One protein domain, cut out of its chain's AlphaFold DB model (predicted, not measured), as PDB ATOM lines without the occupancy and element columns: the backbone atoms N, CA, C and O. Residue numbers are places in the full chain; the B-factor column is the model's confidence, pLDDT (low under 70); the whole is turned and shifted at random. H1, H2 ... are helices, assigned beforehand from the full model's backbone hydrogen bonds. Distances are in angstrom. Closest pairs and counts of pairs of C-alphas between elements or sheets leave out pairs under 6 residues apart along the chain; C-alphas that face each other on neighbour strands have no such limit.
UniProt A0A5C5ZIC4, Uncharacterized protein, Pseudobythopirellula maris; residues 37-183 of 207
ATOM      1  N   THR A  37     131.163 132.045  89.136       93.25
ATOM      2  CA  THR A  37     130.529 130.986  88.340       93.25
ATOM      3  C   THR A  37     129.052 130.863  88.678       93.25
ATOM      4  O   THR A  37     128.233 130.853  87.766       93.25
ATOM      5  N   ASN A  38     128.698 130.832  89.963       93.31
ATOM      6  CA  ASN A  38     127.309 130.700  90.389       93.31
ATOM      7  C   ASN A  38     126.435 131.855  89.872       93.31
ATOM      8  O   ASN A  38     125.354 131.603  89.344       93.31
ATOM      9  N   ILE A  39     126.915 133.103  89.954       95.44
ATOM     10  CA  ILE A  39     126.198 134.272  89.414       95.44
ATOM     11  C   ILE A  39     126.054 134.155  87.891       95.44
ATOM     12  O   ILE A  39     124.959 134.340  87.358       95.44
ATOM     13  N   ARG A  40     127.128 133.790  87.175       94.06
ATOM     14  CA  ARG A  40     127.082 133.604  85.715       94.06
ATOM     15  C   ARG A  40     126.116 132.486  85.308       94.06
ATOM     16  O   ARG A  40     125.388 132.659  84.335       94.06
ATOM     17  N   THR A  41     126.077 131.371  86.039       91.44
ATOM     18  CA  THR A  41     125.138 130.262  85.805       91.44
ATOM     19  C   THR A  41     123.695 130.710  85.990       91.44
ATOM     20  O   THR A  41     122.866 130.435  85.126       91.44
ATOM     21  N   MET A  42     123.389 131.456  87.051       93.75
ATOM     22  CA  MET A  42     122.043 132.000  87.242       93.75
ATOM     23  C   MET A  42     121.673 132.996  86.139       93.75
ATOM     24  O   MET A  42     120.568 132.946  85.612       93.75
ATOM     25  N   ALA A  43     122.612 133.838  85.702       95.25
ATOM     26  CA  ALA A  43     122.384 134.737  84.575       95.25
ATOM     27  C   ALA A  43     122.083 133.982  83.263       95.25
ATOM     28  O   ALA A  43     121.297 134.459  82.449       95.25
ATOM     29  N   ILE A  44     122.643 132.785  83.062       92.50
ATOM     30  CA  ILE A  44     122.287 131.914  81.928       92.50
ATOM     31  C   ILE A  44     120.859 131.380  82.061       92.50
ATOM     32  O   ILE A  44     120.151 131.327  81.061       92.50
ATOM     33  N   LEU A  45     120.405 131.028  83.266       91.19
ATOM     34  CA  LEU A  45     119.011 130.620  83.477       91.19
ATOM     35  C   LEU A  45     118.038 131.761  83.152       91.19
ATOM     36  O   LEU A  45     117.062 131.531  82.443       91.19
ATOM     37  N   ILE A  46     118.351 132.991  83.580       94.25
ATOM     38  CA  ILE A  46     117.573 134.194  83.228       94.25
ATOM     39  C   ILE A  46     117.584 134.418  81.710       94.25
ATOM     40  O   ILE A  46     116.565 134.755  81.116       94.25
ATOM     41  N   TYR A  47     118.730 134.201  81.062       93.50
ATOM     42  CA  TYR A  47     118.854 134.308  79.610       93.50
ATOM     43  C   TYR A  47     118.009 133.259  78.866       93.50
ATOM     44  O   TYR A  47     117.436 133.540  77.821       93.50
ATOM     45  N   ILE A  48     117.900 132.037  79.388       90.06
ATOM     46  CA  ILE A  48     117.033 131.014  78.791       90.06
ATOM     47  C   ILE A  48     115.563 131.389  79.000       90.06
ATOM     48  O   ILE A  48     114.780 131.329  78.053       90.06
ATOM     49  N   SER A  49     115.179 131.827  80.206       91.62
ATOM     50  CA  SER A  49     113.799 132.252  80.455       91.62
ATOM     51  C   SER A  49     113.406 133.455  79.604       91.62
ATOM     52  O   SER A  49     112.280 133.506  79.120       91.62
ATOM     53  N   SER A  50     114.323 134.393  79.362       94.50
ATOM     54  CA  SER A  50     114.055 135.560  78.524       94.50
ATOM     55  C   SER A  50     113.755 135.177  77.074       94.50
ATOM     56  O   SER A  50     112.792 135.685  76.502       94.50
ATOM     57  N   VAL A  51     114.513 134.231  76.505       92.06
ATOM     58  CA  VAL A  51     114.240 133.651  75.179       92.06
ATOM     59  C   VAL A  51     112.843 133.036  75.142       92.06
ATOM     60  O   VAL A  51     112.080 133.315  74.223       92.06
ATOM     61  N   ILE A  52     112.489 132.245  76.157       89.56
ATOM     62  CA  ILE A  52     111.173 131.603  76.251       89.56
ATOM     63  C   ILE A  52     110.058 132.654  76.294       89.56
ATOM     64  O   ILE A  52     109.117 132.559  75.513       89.56
ATOM     65  N   TYR A  53     110.174 133.684  77.140       93.25
ATOM     66  CA  TYR A  53     109.182 134.764  77.221       93.25
ATOM     67  C   TYR A  53     109.029 135.529  75.904       93.25
ATOM     68  O   TYR A  53     107.906 135.848  75.519       93.25
ATOM     69  N   MET A  54     110.128 135.786  75.187       95.19
ATOM     70  CA  MET A  54     110.058 136.403  73.861       95.19
ATOM     71  C   MET A  54     109.326 135.506  72.859       95.19
ATOM     72  O   MET A  54     108.439 135.985  72.160       95.19
ATOM     73  N   LEU A  55     109.645 134.209  72.806       89.88
ATOM     74  CA  LEU A  55     108.982 133.273  71.894       89.88
ATOM     75  C   LEU A  55     107.488 133.132  72.210       89.88
ATOM     76  O   LEU A  55     106.667 133.210  71.300       89.88
ATOM     77  N   ILE A  56     107.130 133.008  73.490       91.00
ATOM     78  CA  ILE A  56     105.733 133.010  73.944       91.00
ATOM     79  C   ILE A  56     105.040 134.308  73.518       91.00
ATOM     80  O   ILE A  56     103.952 134.261  72.955       91.00
ATOM     81  N   GLY A  57     105.681 135.462  73.727       93.88
ATOM     82  CA  GLY A  57     105.140 136.755  73.318       93.88
ATOM     83  C   GLY A  57     104.847 136.826  71.818       93.88
ATOM     84  O   GLY A  57     103.757 137.240  71.433       93.88
ATOM     85  N   VAL A  58     105.768 136.341  70.975       93.38
ATOM     86  CA  VAL A  58     105.565 136.256  69.518       93.38
ATOM     87  C   VAL A  58     104.379 135.355  69.177       93.38
ATOM     88  O   VAL A  58     103.517 135.765  68.405       93.38
ATOM     89  N   VAL A  59     104.294 134.157  69.762       89.06
ATOM     90  CA  VAL A  59     103.188 133.218  69.497       89.06
ATOM     91  C   VAL A  59     101.838 133.827  69.883       89.06
ATOM     92  O   VAL A  59     100.896 133.754  69.099       89.06
ATOM     93  N   ILE A  60     101.742 134.482  71.045       92.19
ATOM     94  CA  ILE A  60     100.501 135.127  71.497       92.19
ATOM     95  C   ILE A  60     100.121 136.295  70.569       92.19
ATOM     96  O   ILE A  60      98.947 136.446  70.233       92.19
ATOM     97  N   VAL A  61     101.090 137.095  70.106       93.81
ATOM     98  CA  VAL A  61     100.836 138.173  69.131       93.81
ATOM     99  C   VAL A  61     100.311 137.609  67.812       93.81
ATOM    100  O   VAL A  61      99.319 138.113  67.288       93.81
ATOM    101  N   LEU A  62     100.941 136.555  67.285       89.38
ATOM    102  CA  LEU A  62     100.498 135.898  66.052       89.38
ATOM    103  C   LEU A  62      99.095 135.303  66.202       89.38
ATOM    104  O   LEU A  62      98.288 135.408  65.283       89.38
ATOM    105  N   TYR A  63      98.783 134.738  67.367       87.38
ATOM    106  CA  TYR A  63      97.448 134.242  67.677       87.38
ATOM    107  C   TYR A  63      96.408 135.371  67.721       87.38
ATOM    108  O   TYR A  63      95.363 135.270  67.083       87.38
ATOM    109  N   GLY A  64      96.717 136.490  68.386       90.19
ATOM    110  CA  GLY A  64      95.861 137.680  68.381       90.19
ATOM    111  C   GLY A  64      95.625 138.237  66.973       90.19
ATOM    112  O   GLY A  64      94.505 138.619  66.640       90.19
ATOM    113  N   LEU A  65      96.656 138.220  66.121       90.00
ATOM    114  CA  LEU A  65      96.541 138.606  64.715       90.00
ATOM    115  C   LEU A  65      95.669 137.628  63.915       90.00
ATOM    116  O   LEU A  65      94.866 138.072  63.103       90.00
ATOM    117  N   ALA A  66      95.790 136.321  64.153       88.50
ATOM    118  CA  ALA A  66      94.958 135.314  63.498       88.50
ATOM    119  C   ALA A  66      93.474 135.454  63.870       88.50
ATOM    120  O   ALA A  66      92.613 135.288  63.006       88.50
ATOM    121  N   ILE A  67      93.166 135.806  65.126       88.25
ATOM    122  CA  ILE A  67      91.794 136.129  65.549       88.25
ATOM    123  C   ILE A  67      91.295 137.382  64.824       88.25
ATOM    124  O   ILE A  67      90.188 137.399  64.290       88.25
ATOM    125  N   PHE A  68      92.122 138.427  64.760       89.12
ATOM    126  CA  PHE A  68      91.767 139.685  64.103       89.12
ATOM    127  C   PHE A  68      91.437 139.527  62.616       89.12
ATOM    128  O   PHE A  68      90.494 140.140  62.124       89.12
ATOM    129  N   THR A  69      92.208 138.707  61.899       89.31
ATOM    130  CA  THR A  69      92.014 138.457  60.464       89.31
ATOM    131  C   THR A  69      90.930 137.417  60.171       89.31
ATOM    132  O   THR A  69      90.656 137.146  59.005       89.31
ATOM    133  N   GLY A  70      90.317 136.827  61.204       85.69
ATOM    134  CA  GLY A  70      89.304 135.779  61.073       85.69
ATOM    135  C   GLY A  70      89.860 134.401  60.700       85.69
ATOM    136  O   GLY A  70      89.078 133.485  60.462       85.69
ATOM    137  N   VAL A  71      91.189 134.238  60.665       86.44
ATOM    138  CA  VAL A  71      91.864 132.947  60.434       86.44
ATOM    139  C   VAL A  71      91.647 131.997  61.616       86.44
ATOM    140  O   VAL A  71      91.517 130.791  61.421       86.44
ATOM    141  N   ALA A  72      91.590 132.537  62.835       84.12
ATOM    142  CA  ALA A  72      91.226 131.806  64.042       84.12
ATOM    143  C   ALA A  72      89.879 132.316  64.571       84.12
ATOM    144  O   ALA A  72      89.689 133.518  64.735       84.12
ATOM    145  N   GLN A  73      88.955 131.402  64.860       83.19
ATOM    146  CA  GLN A  73      87.635 131.714  65.415       83.19
ATOM    147  C   GLN A  73      87.556 131.114  66.827       83.19
ATOM    148  O   GLN A  73      87.406 129.895  66.960       83.19
ATOM    149  N   PRO A  74      87.755 131.912  67.892       78.19
ATOM    150  CA  PRO A  74      87.571 131.425  69.254       78.19
ATOM    151  C   PRO A  74      86.122 130.947  69.459       78.19
ATOM    152  O   PRO A  74      85.196 131.426  68.815       78.19
ATOM    153  N   LYS A  75      85.930 129.952  70.336       78.50
ATOM    154  CA  LYS A  75      84.599 129.370  70.617       78.50
ATOM    155  C   LYS A  75      83.658 130.338  71.327       78.50
ATOM    156  O   LYS A  75      82.446 130.232  71.194       78.50
ATOM    157  N   GLU A  76      84.232 131.227  72.124       75.81
ATOM    158  CA  GLU A  76      83.527 132.395  72.635       75.81
ATOM    159  C   GLU A  76      83.746 133.530  71.646       75.81
ATOM    160  O   GLU A  76      84.748 133.503  70.937       75.81
ATOM    161  N   ASP A  77      82.829 134.494  71.595       65.44
ATOM    162  CA  ASP A  77      82.745 135.510  70.539       65.44
ATOM    163  C   ASP A  77      83.277 136.886  71.016       65.44
ATOM    164  O   ASP A  77      82.522 137.860  71.109       65.44
ATOM    165  N   PRO A  78      84.565 137.031  71.407       67.38
ATOM    166  CA  PRO A  78      85.166 138.341  71.466       67.38
ATOM    167  C   PRO A  78      85.285 138.854  70.036       67.38
ATOM    168  O   PRO A  78      85.845 138.187  69.165       67.38
ATOM    169  N   SER A  79      84.820 140.083  69.806       83.94
ATOM    170  CA  SER A  79      85.064 140.762  68.535       83.94
ATOM    171  C   SER A  79      86.550 140.659  68.158       83.94
ATOM    172  O   SER A  79      87.426 140.766  69.022       83.94
ATOM    173  N   GLY A  80      86.864 140.466  66.871       84.81
ATOM    174  CA  GLY A  80      88.254 140.276  66.422       84.81
ATOM    175  C   GLY A  80      89.205 141.394  66.879       84.81
ATOM    176  O   GLY A  80      90.374 141.150  67.172       84.81
ATOM    177  N   VAL A  81      88.680 142.616  67.041       87.56
ATOM    178  CA  VAL A  81      89.396 143.766  67.621       87.56
ATOM    179  C   VAL A  81      89.736 143.542  69.098       87.56
ATOM    180  O   VAL A  81      90.865 143.804  69.510       87.56
ATOM    181  N   PHE A  82      88.794 143.043  69.902       88.88
ATOM    182  CA  PHE A  82      89.049 142.717  71.305       88.88
ATOM    183  C   PHE A  82      90.093 141.604  71.438       88.88
ATOM    184  O   PHE A  82      91.014 141.731  72.244       88.88
ATOM    185  N   GLY A  83      90.010 140.563  70.602       87.75
ATOM    186  CA  GLY A  83      91.020 139.504  70.538       87.75
ATOM    187  C   GLY A  83      92.419 140.048  70.229       87.75
ATOM    188  O   GLY A  83      93.375 139.724  70.937       87.75
ATOM    189  N   LEU A  84      92.540 140.939  69.239       90.75
ATOM    190  CA  LEU A  84      93.813 141.583  68.907       90.75
ATOM    191  C   LEU A  84      94.375 142.391  70.075       90.75
ATOM    192  O   LEU A  84      95.559 142.283  70.380       90.75
ATOM    193  N   LEU A  85      93.548 143.219  70.713       93.19
ATOM    194  CA  LEU A  85      93.999 144.086  71.801       93.19
ATOM    195  C   LEU A  85      94.413 143.274  73.027       93.19
ATOM    196  O   LEU A  85      95.458 143.553  73.615       93.19
ATOM    197  N   LEU A  86      93.633 142.254  73.386       92.81
ATOM    198  CA  LEU A  86      93.921 141.407  74.533       92.81
ATOM    199  C   LEU A  86      95.166 140.551  74.286       92.81
ATOM    200  O   LEU A  86      96.160 140.690  74.996       92.81
ATOM    201  N   PHE A  87      95.142 139.687  73.271       92.06
ATOM    202  CA  PHE A  87      96.247 138.765  73.019       92.06
ATOM    203  C   PHE A  87      97.463 139.503  72.455       92.06
ATOM    204  O   PHE A  87      98.568 139.330  72.961       92.06
ATOM    205  N   GLY A  88      97.282 140.401  71.488       93.88
ATOM    206  CA  GLY A  88      98.378 141.218  70.963       93.88
ATOM    207  C   GLY A  88      99.032 142.082  72.042       93.88
ATOM    208  O   GLY A  88     100.259 142.125  72.122       93.88
ATOM    209  N   GLY A  89      98.242 142.697  72.928       95.19
ATOM    210  CA  GLY A  89      98.756 143.467  74.062       95.19
ATOM    211  C   GLY A  89      99.528 142.606  75.063       95.19
ATOM    212  O   GLY A  89     100.671 142.920  75.395       95.19
ATOM    213  N   VAL A  90      98.948 141.485  75.504       96.44
ATOM    214  CA  VAL A  90      99.604 140.548  76.434       96.44
ATOM    215  C   VAL A  90     100.885 139.971  75.831       96.44
ATOM    216  O   VAL A  90     101.917 139.925  76.501       96.44
ATOM    217  N   GLY A  91     100.857 139.573  74.560       95.94
ATOM    218  CA  GLY A  91     102.021 139.033  73.867       95.94
ATOM    219  C   GLY A  91     103.127 140.074  73.673       95.94
ATOM    220  O   GLY A  91     104.298 139.768  73.902       95.94
ATOM    221  N   ALA A  92     102.778 141.326  73.358       97.06
ATOM    222  CA  ALA A  92     103.742 142.424  73.284       97.06
ATOM    223  C   ALA A  92     104.393 142.712  74.648       97.06
ATOM    224  O   ALA A  92     105.609 142.895  74.721       97.06
ATOM    225  N   LEU A  93     103.615 142.694  75.738       97.50
ATOM    226  CA  LEU A  93     104.135 142.842  77.102       97.50
ATOM    227  C   LEU A  93     105.067 141.687  77.484       97.50
ATOM    228  O   LEU A  93     106.154 141.931  78.010       97.50
ATOM    229  N   ALA A  94     104.686 140.443  77.182       96.50
ATOM    230  CA  ALA A  94     105.524 139.269  77.420       96.50
ATOM    231  C   ALA A  94     106.847 139.348  76.639       96.50
ATOM    232  O   ALA A  94     107.914 139.084  77.199       96.50
ATOM    233  N   PHE A  95     106.798 139.789  75.379       96.56
ATOM    234  CA  PHE A  95     107.989 139.998  74.560       96.56
ATOM    235  C   PHE A  95     108.893 141.096  75.128       96.56
ATOM    236  O   PHE A  95     110.094 140.883  75.290       96.56
ATOM    237  N   ALA A  96     108.325 142.254  75.474       97.69
ATOM    238  CA  ALA A  96     109.068 143.370  76.056       97.69
ATOM    239  C   ALA A  96     109.727 142.975  77.385       97.69
ATOM    240  O   ALA A  96     110.891 143.302  77.628       97.69
ATOM    241  N   PHE A  97     109.015 142.215  78.218       96.44
ATOM    242  CA  PHE A  97     109.542 141.681  79.466       96.44
ATOM    243  C   PHE A  97     110.683 140.685  79.230       96.44
ATOM    244  O   PHE A  97     111.727 140.781  79.878       96.44
ATOM    245  N   GLY A  98     110.533 139.779  78.259       96.31
ATOM    246  CA  GLY A  98     111.607 138.889  77.818       96.31
ATOM    247  C   GLY A  98     112.834 139.669  77.336       96.31
ATOM    248  O   GLY A  98     113.944 139.429  77.802       96.31
ATOM    249  N   TYR A  99     112.655 140.682  76.491       97.38
ATOM    250  CA  TYR A  99     113.757 141.520  76.015       97.38
ATOM    251  C   TYR A  99     114.478 142.258  77.158       97.38
ATOM    252  O   TYR A  99     115.711 142.286  77.213       97.38
ATOM    253  N   TRP A 100     113.724 142.803  78.116       97.25
ATOM    254  CA  TRP A 100     114.292 143.430  79.309       97.25
ATOM    255  C   TRP A 100     115.107 142.433  80.148       97.25
ATOM    256  O   TRP A 100     116.250 142.725  80.511       97.25
ATOM    257  N   GLN A 101     114.577 141.226  80.386       96.50
ATOM    258  CA  GLN A 101     115.309 140.160  81.077       96.50
ATOM    259  C   GLN A 101     116.580 139.755  80.333       96.50
ATOM    260  O   GLN A 101     117.605 139.530  80.970       96.50
ATOM    261  N   TRP A 102     116.542 139.672  79.000       96.44
ATOM    262  CA  TRP A 102     117.717 139.352  78.190       96.44
ATOM    263  C   TRP A 102     118.836 140.363  78.433       96.44
ATOM    264  O   TRP A 102     119.972 139.967  78.696       96.44
ATOM    265  N   LYS A 103     118.527 141.665  78.368       97.62
ATOM    266  CA  LYS A 103     119.512 142.727  78.620       97.62
ATOM    267  C   LYS A 103     120.058 142.663  80.041       97.62
ATOM    268  O   LYS A 103     121.270 142.695  80.232       97.62
ATOM    269  N   GLY A 104     119.181 142.458  81.018       96.69
ATOM    270  CA  GLY A 104     119.577 142.255  82.406       96.69
ATOM    271  C   GLY A 104     120.489 141.042  82.617       96.69
ATOM    272  O   GLY A 104     121.473 141.124  83.349       96.69
ATOM    273  N   ALA A 105     120.202 139.926  81.947       96.31
ATOM    274  CA  ALA A 105     121.017 138.717  81.988       96.31
ATOM    275  C   ALA A 105     122.391 138.924  81.338       96.31
ATOM    276  O   ALA A 105     123.398 138.446  81.860       96.31
ATOM    277  N   GLU A 106     122.454 139.644  80.216       96.12
ATOM    278  CA  GLU A 106     123.713 140.003  79.559       96.12
ATOM    279  C   GLU A 106     124.604 140.840  80.487       96.12
ATOM    280  O   GLU A 106     125.774 140.510  80.693       96.12
ATOM    281  N   ASP A 107     124.026 141.859  81.117       95.69
ATOM    282  CA  ASP A 107     124.701 142.714  82.091       95.69
ATOM    283  C   ASP A 107     125.166 141.932  83.327       95.69
ATOM    284  O   ASP A 107     126.290 142.104  83.806       95.69
ATOM    285  N   LEU A 108     124.341 141.004  83.811       96.06
ATOM    286  CA  LEU A 108     124.674 140.166  84.958       96.06
ATOM    287  C   LEU A 108     125.774 139.144  84.636       96.06
ATOM    288  O   LEU A 108     126.627 138.870  85.479       96.06
ATOM    289  N   ARG A 109     125.836 138.631  83.399       94.38
ATOM    290  CA  ARG A 109     126.952 137.787  82.920       94.38
ATOM    291  C   ARG A 109     128.278 138.543  82.859       94.38
ATOM    292  O   ARG A 109     129.331 137.906  82.947       94.38
ATOM    293  N   ARG A 110     128.221 139.868  82.706       94.00
ATOM    294  CA  ARG A 110     129.362 140.791  82.803       94.00
ATOM    295  C   ARG A 110     129.649 141.219  84.249       94.00
ATOM    296  O   ARG A 110     130.529 142.046  84.457       94.00
ATOM    297  N   LEU A 111     128.936 140.650  85.230       94.56
ATOM    298  CA  LEU A 111     129.058 140.950  86.659       94.56
ATOM    299  C   LEU A 111     128.838 142.440  86.962       94.56
ATOM    300  O   LEU A 111     129.518 143.033  87.797       94.56
ATOM    301  N   SER A 112     127.903 143.073  86.250       94.62
ATOM    302  CA  SER A 112     127.583 144.481  86.461       94.62
ATOM    303  C   SER A 112     126.515 144.663  87.542       94.62
ATOM    304  O   SER A 112     125.635 143.822  87.753       94.62
ATOM    305  N   ARG A 113     126.555 145.820  88.209       93.31
ATOM    306  CA  ARG A 113     125.555 146.192  89.217       93.31
ATOM    307  C   ARG A 113     124.189 146.505  88.601       93.31
ATOM    308  O   ARG A 113     123.179 146.329  89.266       93.31
ATOM    309  N   THR A 114     124.138 146.890  87.328       91.81
ATOM    310  CA  THR A 114     122.876 147.076  86.593       91.81
ATOM    311  C   THR A 114     122.163 145.741  86.383       91.81
ATOM    312  O   THR A 114     120.968 145.630  86.653       91.81
ATOM    313  N   GLY A 115     122.908 144.687  86.024       91.94
ATOM    314  CA  GLY A 115     122.366 143.330  85.895       91.94
ATOM    315  C   GLY A 115     121.795 142.775  87.205       91.94
ATOM    316  O   GLY A 115     120.891 141.940  87.191       91.94
ATOM    317  N   CYS A 116     122.264 143.285  88.351       93.62
ATOM    318  CA  CYS A 116     121.754 142.924  89.673       93.62
ATOM    319  C   CYS A 116     120.267 143.288  89.845       93.62
ATOM    320  O   CYS A 116     119.511 142.523  90.443       93.62
ATOM    321  N   ALA A 117     119.798 144.397  89.265       93.38
ATOM    322  CA  ALA A 117     118.381 144.760  89.333       93.38
ATOM    323  C   ALA A 117     117.503 143.708  88.635       93.38
ATOM    324  O   ALA A 117     116.526 143.224  89.210       93.38
ATOM    325  N   ALA A 118     117.902 143.277  87.435       93.38
ATOM    326  CA  ALA A 118     117.193 142.239  86.695       93.38
ATOM    327  C   ALA A 118     117.217 140.887  87.419       93.38
ATOM    328  O   ALA A 118     116.177 140.239  87.545       93.38
ATOM    329  N   GLY A 119     118.374 140.494  87.964       95.31
ATOM    330  CA  GLY A 119     118.497 139.289  88.786       95.31
ATOM    331  C   GLY A 119     117.592 139.318  90.022       95.31
ATOM    332  O   GLY A 119     116.979 138.307  90.356       95.31
ATOM    333  N   THR A 120     117.441 140.482  90.657       96.69
ATOM    334  CA  THR A 120     116.590 140.663  91.843       96.69
ATOM    335  C   THR A 120     115.112 140.513  91.502       96.69
ATOM    336  O   THR A 120     114.417 139.737  92.153       96.69
ATOM    337  N   VAL A 121     114.637 141.194  90.454       95.56
ATOM    338  CA  VAL A 121     113.240 141.086  89.998       95.56
ATOM    339  C   VAL A 121     112.921 139.655  89.579       95.56
ATOM    340  O   VAL A 121     111.909 139.101  89.999       95.56
ATOM    341  N   TRP A 122     113.806 139.026  88.801       95.75
ATOM    342  CA  TRP A 122     113.628 137.637  88.389       95.75
ATOM    343  C   TRP A 122     113.564 136.694  89.596       95.75
ATOM    344  O   TRP A 122     112.710 135.810  89.646       95.75
ATOM    345  N   SER A 123     114.417 136.910  90.598       95.56
ATOM    346  CA  SER A 123     114.417 136.106  91.822       95.56
ATOM    347  C   SER A 123     113.133 136.294  92.622       95.56
ATOM    348  O   SER A 123     112.546 135.307  93.052       95.56
ATOM    349  N   ALA A 124     112.664 137.536  92.768       96.19
ATOM    350  CA  ALA A 124     111.422 137.856  93.464       96.19
ATOM    351  C   ALA A 124     110.205 137.190  92.806       96.19
ATOM    352  O   ALA A 124     109.378 136.607  93.501       96.19
ATOM    353  N   LEU A 125     110.129 137.197  91.472       94.69
ATOM    354  CA  LEU A 125     109.076 136.488  90.739       94.69
ATOM    355  C   LEU A 125     109.150 134.973  90.949       94.69
ATOM    356  O   LEU A 125     108.126 134.316  91.110       94.69
ATOM    357  N   ASN A 126     110.359 134.415  90.998       93.56
ATOM    358  CA  ASN A 126     110.544 132.989  91.241       93.56
ATOM    359  C   ASN A 126     110.166 132.563  92.663       93.56
ATOM    360  O   ASN A 126     109.766 131.416  92.840       93.56
ATOM    361  N   LEU A 127     110.193 133.459  93.656       95.88
ATOM    362  CA  LEU A 127     109.742 133.132  95.015       95.88
ATOM    363  C   LEU A 127     108.282 132.660  95.062       95.88
ATOM    364  O   LEU A 127     107.959 131.834  95.914       95.88
ATOM    365  N   ILE A 128     107.442 133.132  94.132       96.12
ATOM    366  CA  ILE A 128     106.025 132.755  94.007       96.12
ATOM    367  C   ILE A 128     105.878 131.305  93.501       96.12
ATOM    368  O   ILE A 128     104.918 130.615  93.838       96.12
ATOM    369  N   ASN A 129     106.856 130.807  92.739       90.00
ATOM    370  CA  ASN A 129     106.829 129.485  92.112       90.00
ATOM    371  C   ASN A 129     107.368 128.396  93.064       90.00
ATOM    372  O   ASN A 129     108.451 127.842  92.859       90.00
ATOM    373  N   PHE A 130     106.629 128.089  94.130       92.88
ATOM    374  CA  PHE A 130     107.024 127.081  95.123       92.88
ATOM    375  C   PHE A 130     106.933 125.638  94.576       92.88
ATOM    376  O   PHE A 130     105.966 125.318  93.883       92.88
ATOM    377  N   PRO A 131     107.877 124.725  94.907       92.81
ATOM    378  CA  PRO A 131     109.065 124.921  95.754       92.81
ATOM    379  C   PRO A 131     110.336 125.309  94.986       92.81
ATOM    380  O   PRO A 131     111.248 125.915  95.550       92.81
ATOM    381  N   VAL A 132     110.420 124.950  93.703       92.12
ATOM    382  CA  VAL A 132     111.665 125.032  92.923       92.12
ATOM    383  C   VAL A 132     112.086 126.482  92.684       92.12
ATOM    384  O   VAL A 132     113.250 126.829  92.884       92.12
ATOM    385  N   GLY A 133     111.143 127.345  92.304       90.31
ATOM    386  CA  GLY A 133     111.402 128.765  92.095       90.31
ATOM    387  C   GLY A 133     111.819 129.462  93.385       90.31
ATOM    388  O   GLY A 133     112.733 130.281  93.361       90.31
ATOM    389  N   THR A 134     111.248 129.082  94.530       95.38
ATOM    390  CA  THR A 134     111.656 129.636  95.827       95.38
ATOM    391  C   THR A 134     113.120 129.328  96.130       95.38
ATOM    392  O   THR A 134     113.870 130.236  96.480       95.38
ATOM    393  N   VAL A 135     113.566 128.083  95.929       96.44
ATOM    394  CA  VAL A 135     114.974 127.702  96.141       96.44
ATOM    395  C   VAL A 135     115.902 128.482  95.208       96.44
ATOM    396  O   VAL A 135     116.903 129.032  95.666       96.44
ATOM    397  N   LEU A 136     115.565 128.574  93.918       93.94
ATOM    398  CA  LEU A 136     116.372 129.309  92.938       93.94
ATOM    399  C   LEU A 136     116.404 130.816  93.224       93.94
ATOM    400  O   LEU A 136     117.473 131.422  93.182       93.94
ATOM    401  N   GLY A 137     115.255 131.407  93.551       95.69
ATOM    402  CA  GLY A 137     115.119 132.822  93.877       95.69
ATOM    403  C   GLY A 137     115.907 133.192  95.130       95.69
ATOM    404  O   GLY A 137     116.711 134.121  95.095       95.69
ATOM    405  N   VAL A 138     115.763 132.425  96.216       97.62
ATOM    406  CA  VAL A 138     116.552 132.636  97.441       97.62
ATOM    407  C   VAL A 138     118.045 132.458  97.165       97.62
ATOM    408  O   VAL A 138     118.837 133.309  97.566       97.62
ATOM    409  N   ALA A 139     118.446 131.397  96.455       96.25
ATOM    410  CA  ALA A 139     119.852 131.158  96.137       96.25
ATOM    411  C   ALA A 139     120.460 132.326  95.354       96.25
ATOM    412  O   ALA A 139     121.539 132.803  95.701       96.25
ATOM    413  N   MET A 140     119.755 132.827  94.340       96.25
ATOM    414  CA  MET A 140     120.216 133.943  93.523       96.25
ATOM    415  C   MET A 140     120.352 135.239  94.335       96.25
ATOM    416  O   MET A 140     121.397 135.892  94.271       96.25
ATOM    417  N   LEU A 141     119.366 135.563  95.179       96.94
ATOM    418  CA  LEU A 141     119.449 136.709  96.092       96.94
ATOM    419  C   LEU A 141     120.653 136.585  97.035       96.94
ATOM    420  O   LEU A 141     121.453 137.514  97.138       96.94
ATOM    421  N   VAL A 142     120.846 135.425  97.664       97.06
ATOM    422  CA  VAL A 142     122.006 135.179  98.536       97.06
ATOM    423  C   VAL A 142     123.315 135.320  97.757       97.06
ATOM    424  O   VAL A 142     124.289 135.866  98.270       97.06
ATOM    425  N   PHE A 143     123.367 134.856  96.510       95.69
ATOM    426  CA  PHE A 143     124.578 134.924  95.698       95.69
ATOM    427  C   PHE A 143     124.953 136.348  95.306       95.69
ATOM    428  O   PHE A 143     126.142 136.629  95.185       95.69
ATOM    429  N   MET A 144     123.976 137.233  95.133       96.31
ATOM    430  CA  MET A 144     124.202 138.622  94.738       96.31
ATOM    431  C   MET A 144     124.427 139.551  95.933       96.31
ATOM    432  O   MET A 144     125.261 140.450  95.850       96.31
ATOM    433  N   PHE A 145     123.709 139.333  97.040       96.94
ATOM    434  CA  PHE A 145     123.667 140.266  98.171       96.94
ATOM    435  C   PHE A 145     124.554 139.882  99.365       96.94
ATOM    436  O   PHE A 145     124.755 140.705 100.255       96.94
ATOM    437  N   ASP A 146     125.137 138.680  99.393       95.69
ATOM    438  CA  ASP A 146     126.196 138.348 100.357       95.69
ATOM    439  C   ASP A 146     127.476 139.176 100.095       95.69
ATOM    440  O   ASP A 146     127.718 139.642  98.980       95.69
ATOM    441  N   ARG A 147     128.346 139.319 101.105       96.31
ATOM    442  CA  ARG A 147     129.616 140.069 101.042       96.31
ATOM    443  C   ARG A 147     130.463 139.670  99.835       96.31
ATOM    444  O   ARG A 147     130.970 140.533  99.126       96.31
ATOM    445  N   LYS A 148     130.571 138.362  99.566       96.25
ATOM    446  CA  LYS A 148     131.312 137.839  98.406       96.25
ATOM    447  C   LYS A 148     130.646 138.210  97.079       96.25
ATOM    448  O   LYS A 148     131.341 138.507  96.118       96.25
ATOM    449  N   GLY A 149     129.314 138.176  97.019       95.50
ATOM    450  CA  GLY A 149     128.550 138.530  95.820       95.50
ATOM    451  C   GLY A 149     128.699 140.000  95.464       95.50
ATOM    452  O   GLY A 149     129.049 140.338  94.336       95.50
ATOM    453  N   ASN A 150     128.525 140.863  96.461       96.06
ATOM    454  CA  ASN A 150     128.639 142.306  96.298       96.06
ATOM    455  C   ASN A 150     130.056 142.719  95.867       96.06
ATOM    456  O   ASN A 150     130.211 143.579  95.004       96.06
ATOM    457  N   PHE A 151     131.086 142.046  96.397       96.88
ATOM    458  CA  PHE A 151     132.465 142.241  95.953       96.88
ATOM    459  C   PHE A 151     132.678 141.801  94.497       96.88
ATOM    460  O   PHE A 151     133.216 142.559  93.705       96.88
ATOM    461  N   VAL A 152     132.185 140.622  94.102       96.69
ATOM    462  CA  VAL A 152     132.309 140.129  92.714       96.69
ATOM    463  C   VAL A 152     131.586 141.027  91.696       96.69
ATOM    464  O   VAL A 152     131.972 141.073  90.531       96.69
ATOM    465  N   LEU A 153     130.545 141.748  92.123       96.06
ATOM    466  CA  LEU A 153     129.802 142.707  91.296       96.06
ATOM    467  C   LEU A 153     130.423 144.122  91.290       96.06
ATOM    468  O   LEU A 153     129.918 145.016  90.593       96.06
ATOM    469  N   SER A 154     131.488 144.356  92.063       96.19
ATOM    470  CA  SER A 154     132.146 145.660  92.141       96.19
ATOM    471  C   SER A 154     132.976 145.952  90.878       96.19
ATOM    472  O   SER A 154     133.380 145.033  90.161       96.19
ATOM    473  N   PRO A 155     133.224 147.234  90.551       95.25
ATOM    474  CA  PRO A 155     134.156 147.600  89.484       95.25
ATOM    475  C   PRO A 155     135.586 147.115  89.763       95.25
ATOM    476  O   PRO A 155     136.222 146.589  88.862       95.25
ATOM    477  N   GLU A 156     136.042 147.201  91.015       95.44
ATOM    478  CA  GLU A 156     137.392 146.799  91.446       95.44
ATOM    479  C   GLU A 156     137.677 145.323  91.133       95.44
ATOM    480  O   GLU A 156     138.766 144.959  90.693       95.44
ATOM    481  N   TYR A 157     136.680 144.447  91.308       95.88
ATOM    482  CA  TYR A 157     136.836 143.032  90.980       95.88
ATOM    483  C   TYR A 157     136.938 142.780  89.468       95.88
ATOM    484  O   TYR A 157     137.550 141.796  89.048       95.88
ATOM    485  N   ARG A 158     136.395 143.665  88.621       94.06
ATOM    486  CA  ARG A 158     136.565 143.553  87.163       94.06
ATOM    487  C   ARG A 158     138.005 143.823  86.747       94.06
ATOM    488  O   ARG A 158     138.516 143.085  85.913       94.06
ATOM    489  N   ASP A 159     138.682 144.759  87.405       94.69
ATOM    490  CA  ASP A 159     140.103 145.013  87.150       94.69
ATOM    491  C   ASP A 159     140.947 143.765  87.464       94.69
ATOM    492  O   ASP A 159     141.855 143.410  86.712       94.69
ATOM    493  N   ILE A 160     140.599 143.029  88.529       95.44
ATOM    494  CA  ILE A 160     141.224 141.735  88.855       95.44
ATOM    495  C   ILE A 160     140.957 140.709  87.746       95.44
ATOM    496  O   ILE A 160     141.860 139.960  87.363       95.44
ATOM    497  N   ILE A 161     139.730 140.655  87.213       94.56
ATOM    498  CA  ILE A 161     139.370 139.742  86.118       94.56
ATOM    499  C   ILE A 161     140.221 140.006  84.871       94.56
ATOM    500  O   ILE A 161     140.683 139.042  84.245       94.56
ATOM    501  N   ASP A 162     140.427 141.278  84.538       94.06
ATOM    502  CA  ASP A 162     141.163 141.713  83.351       94.06
ATOM    503  C   ASP A 162     142.664 141.428  83.471       94.06
ATOM    504  O   ASP A 162     143.295 141.025  82.493       94.06
ATOM    505  N   LYS A 163     143.226 141.525  84.683       94.19
ATOM    506  CA  LYS A 163     144.632 141.193  84.969       94.19
ATOM    507  C   LYS A 163     144.921 139.691  85.030       94.19
ATOM    508  O   LYS A 163     146.055 139.273  84.820       94.19
ATOM    509  N   THR A 164     143.909 138.851  85.268       95.06
ATOM    510  CA  THR A 164     144.091 137.397  85.473       95.06
ATOM    511  C   THR A 164     143.355 136.513  84.444       95.06
ATOM    512  O   THR A 164     142.732 135.514  84.814       95.06
ATOM    513  N   PRO A 165     143.414 136.794  83.126       92.38
ATOM    514  CA  PRO A 165     142.520 136.200  82.118       92.38
ATOM    515  C   PRO A 165     142.649 134.677  81.951       92.38
ATOM    516  O   PRO A 165     141.754 134.039  81.381       92.38
ATOM    517  N   HIS A 166     143.751 134.098  82.433       92.19
ATOM    518  CA  HIS A 166     144.056 132.670  82.392       92.19
ATOM    519  C   HIS A 166     143.288 131.858  83.458       92.19
ATOM    520  O   HIS A 166     143.112 130.648  83.303       92.19
ATOM    521  N   ILE A 167     142.769 132.504  84.510       90.25
ATOM    522  CA  ILE A 167     141.962 131.863  85.555       90.25
ATOM    523  C   ILE A 167     140.501 131.826  85.095       90.25
ATOM    524  O   ILE A 167     139.715 132.740  85.339       90.25
ATOM    525  N   ARG A 168     140.119 130.753  84.395       84.88
ATOM    526  CA  ARG A 168     138.736 130.523  83.950       84.88
ATOM    527  C   ARG A 168     138.191 129.238  84.539       84.88
ATOM    528  O   ARG A 168     138.861 128.206  84.519       84.88
ATOM    529  N   ASN A 169     136.949 129.287  85.018       80.38
ATOM    530  CA  ASN A 169     136.307 128.077  85.500       80.38
ATOM    531  C   ASN A 169     135.963 127.157  84.323       80.38
ATOM    532  O   ASN A 169     135.385 127.590  83.320       80.38
ATOM    533  N   ARG A 170     136.300 125.873  84.452       76.88
ATOM    534  CA  ARG A 170     135.898 124.866  83.472       76.88
ATOM    535  C   ARG A 170     134.468 124.463  83.775       76.88
ATOM    536  O   ARG A 170     134.163 123.965  84.852       76.88
ATOM    537  N   TRP A 171     133.589 124.662  82.806       74.25
ATOM    538  CA  TRP A 171     132.221 124.185  82.918       74.25
ATOM    539  C   TRP A 171     132.229 122.665  82.996       74.25
ATOM    540  O   TRP A 171     132.786 122.007  82.110       74.25
ATOM    541  N   SER A 172     131.604 122.122  84.040       81.31
ATOM    542  CA  SER A 172     131.448 120.678  84.164       81.31
ATOM    543  C   SER A 172     130.641 120.138  82.977       81.31
ATOM    544  O   SER A 172     129.730 120.804  82.473       81.31
ATOM    545  N   LEU A 173     130.978 118.930  82.511       83.69
ATOM    546  CA  LEU A 173     130.238 118.261  81.436       83.69
ATOM    547  C   LEU A 173     128.750 118.131  81.796       83.69
ATOM    548  O   LEU A 173     127.892 118.364  80.950       83.69
ATOM    549  N   LEU A 174     128.456 117.865  83.072       82.12
ATOM    550  CA  LEU A 174     127.097 117.772  83.596       82.12
ATOM    551  C   LEU A 174     126.312 119.076  83.403       82.12
ATOM    552  O   LEU A 174     125.181 119.035  82.934       82.12
ATOM    553  N   THR A 175     126.919 120.235  83.682       79.38
ATOM    554  CA  THR A 175     126.282 121.543  83.444       79.38
ATOM    555  C   THR A 175     125.949 121.742  81.965       79.38
ATOM    556  O   THR A 175     124.874 122.237  81.640       79.38
ATOM    557  N   LYS A 176     126.842 121.328  81.056       85.06
ATOM    558  CA  LYS A 176     126.595 121.424  79.609       85.06
ATOM    559  C   LYS A 176     125.437 120.528  79.173       85.06
ATOM    560  O   LYS A 176     124.573 120.990  78.436       85.06
ATOM    561  N   ILE A 177     125.402 119.281  79.651       88.06
ATOM    562  CA  ILE A 177     124.325 118.326  79.355       88.06
ATOM    563  C   ILE A 177     122.991 118.834  79.907       88.06
ATOM    564  O   ILE A 177     122.005 118.838  79.180       88.06
ATOM    565  N   ALA A 178     122.959 119.316  81.154       83.50
ATOM    566  CA  ALA A 178     121.745 119.838  81.778       83.50
ATOM    567  C   ALA A 178     121.163 121.032  81.001       83.50
ATOM    568  O   ALA A 178     119.962 121.079  80.752       83.50
ATOM    569  N   ILE A 179     122.016 121.968  80.564       83.69
ATOM    570  CA  ILE A 179     121.592 123.102  79.731       83.69
ATOM    571  C   ILE A 179     121.118 122.622  78.355       83.69
ATOM    572  O   ILE A 179     120.079 123.076  77.885       83.69
ATOM    573  N   GLY A 180     121.844 121.695  77.720       87.94
ATOM    574  CA  GLY A 180     121.449 121.121  76.433       87.94
ATOM    575  C   GLY A 180     120.075 120.455  76.499       87.94
ATOM    576  O   GLY A 180     119.208 120.769  75.690       87.94
ATOM    577  N   LEU A 181     119.846 119.620  77.517       87.88
ATOM    578  CA  LEU A 181     118.566 118.958  77.759       87.88
ATOM    579  C   LEU A 181     117.434 119.967  77.980       87.88
ATOM    580  O   LEU A 181     116.368 119.823  77.385       87.88
ATOM    581  N   LEU A 182     117.669 121.004  78.792       83.69
ATOM    582  CA  LEU A 182     116.688 122.064  79.031       83.69
ATOM    583  C   LEU A 182     116.283 122.757  77.722       83.69
ATOM    584  O   LEU A 182     115.095 122.922  77.458       83.69
ATOM    585  N   VAL A 183     117.257 123.117  76.882       86.88
ATOM    586  CA  VAL A 183     117.000 123.737  75.574       86.88
ATOM    587  C   VAL A 183     116.224 122.786  74.658       86.88
ATOM    588  O   VAL A 183     115.262 123.212  74.023       86.88
TER     589      VAL A 183
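Overview. This is residues 37 to 183 of the 207 residues of an uncharacterized protein of Pseudobythopirellula maris (UniProt A0A5C5ZIC4). A long helical hairpin, H1 and H2, makes the longest axis, and a shorter helical hairpin, H3 and H4, packs slantwise on it where H1 begins and H2 ends. Short H5 and H6 continue beyond that end, and H7 returns loosely alongside H1, on the side away from H2. The printed part has 147 residues with seven named helices, H1 to H7 in order, and no named strand: all helix. It is loose, with a radius of gyration of the C-alphas of 19.4 A, and only just elongated, spanning 61 by 31 by 29 A.

Along the chain. Find C-alpha 37 at (130.529, 130.986, 88.340); from there H1 runs 46.5 A through residues 37 to 68. H2, residues 80 to 109, measures 42.1 A. Next come H3, residues 113 to 127, 21.3 A, and H4, residues 132 to 145, 20.1 A. After H5, residues 147 to 152, and H6, residues 155 to 163, H7 takes residues 173 to 183 and ends at C-alpha 183, (117.000, 123.737, 75.574).

Arrangement. Look at Gly 57 and Gly 91, the closest C-alphas of hairpin H1 and H2, 3.9 A apart; the tilt is a shallow 16 degrees, opposite ways. H2, with residues 101 to 109 alone, touches H3 at 55 degrees, a steep tilt; Leu 108 and Gly 115 have the closest C-alphas, 4.0 A. In hairpin H3 and H4, the closest C-alphas, of Ser 123 and Gly 137, are 3.9 A apart. H1, with residues 38 to 42 alone, touches H4, closest at C-alphas 39 and 143, 6.5 A. H4 and H5 only just touch, only at the corner, with 3 pairs of C-alphas within 8 A. H5 and H6 are close but not clearly touching, closest at C-alphas 151 and 157, 6.7 A; so are H1 and H7, at C-alphas 48 and 183, 8.0 A. Every O i to N i+4 pair is within hydrogen-bond range in H1, H2, H4, H5, H6 and H7, and 9 of 11 are in H3.

Size, cuts and confidence. The two C-alphas farthest apart, of Asp 77 and Lys 163, are 63.8 A apart. The printed part has no cut; H1 to H2 is a long link of 11 residues. Residues 162 to 167, of which 162 to 163 belong to H6, stand free. Mean pLDDT of the printed part is 91.7; look for values under 70 at residues 77 to 78.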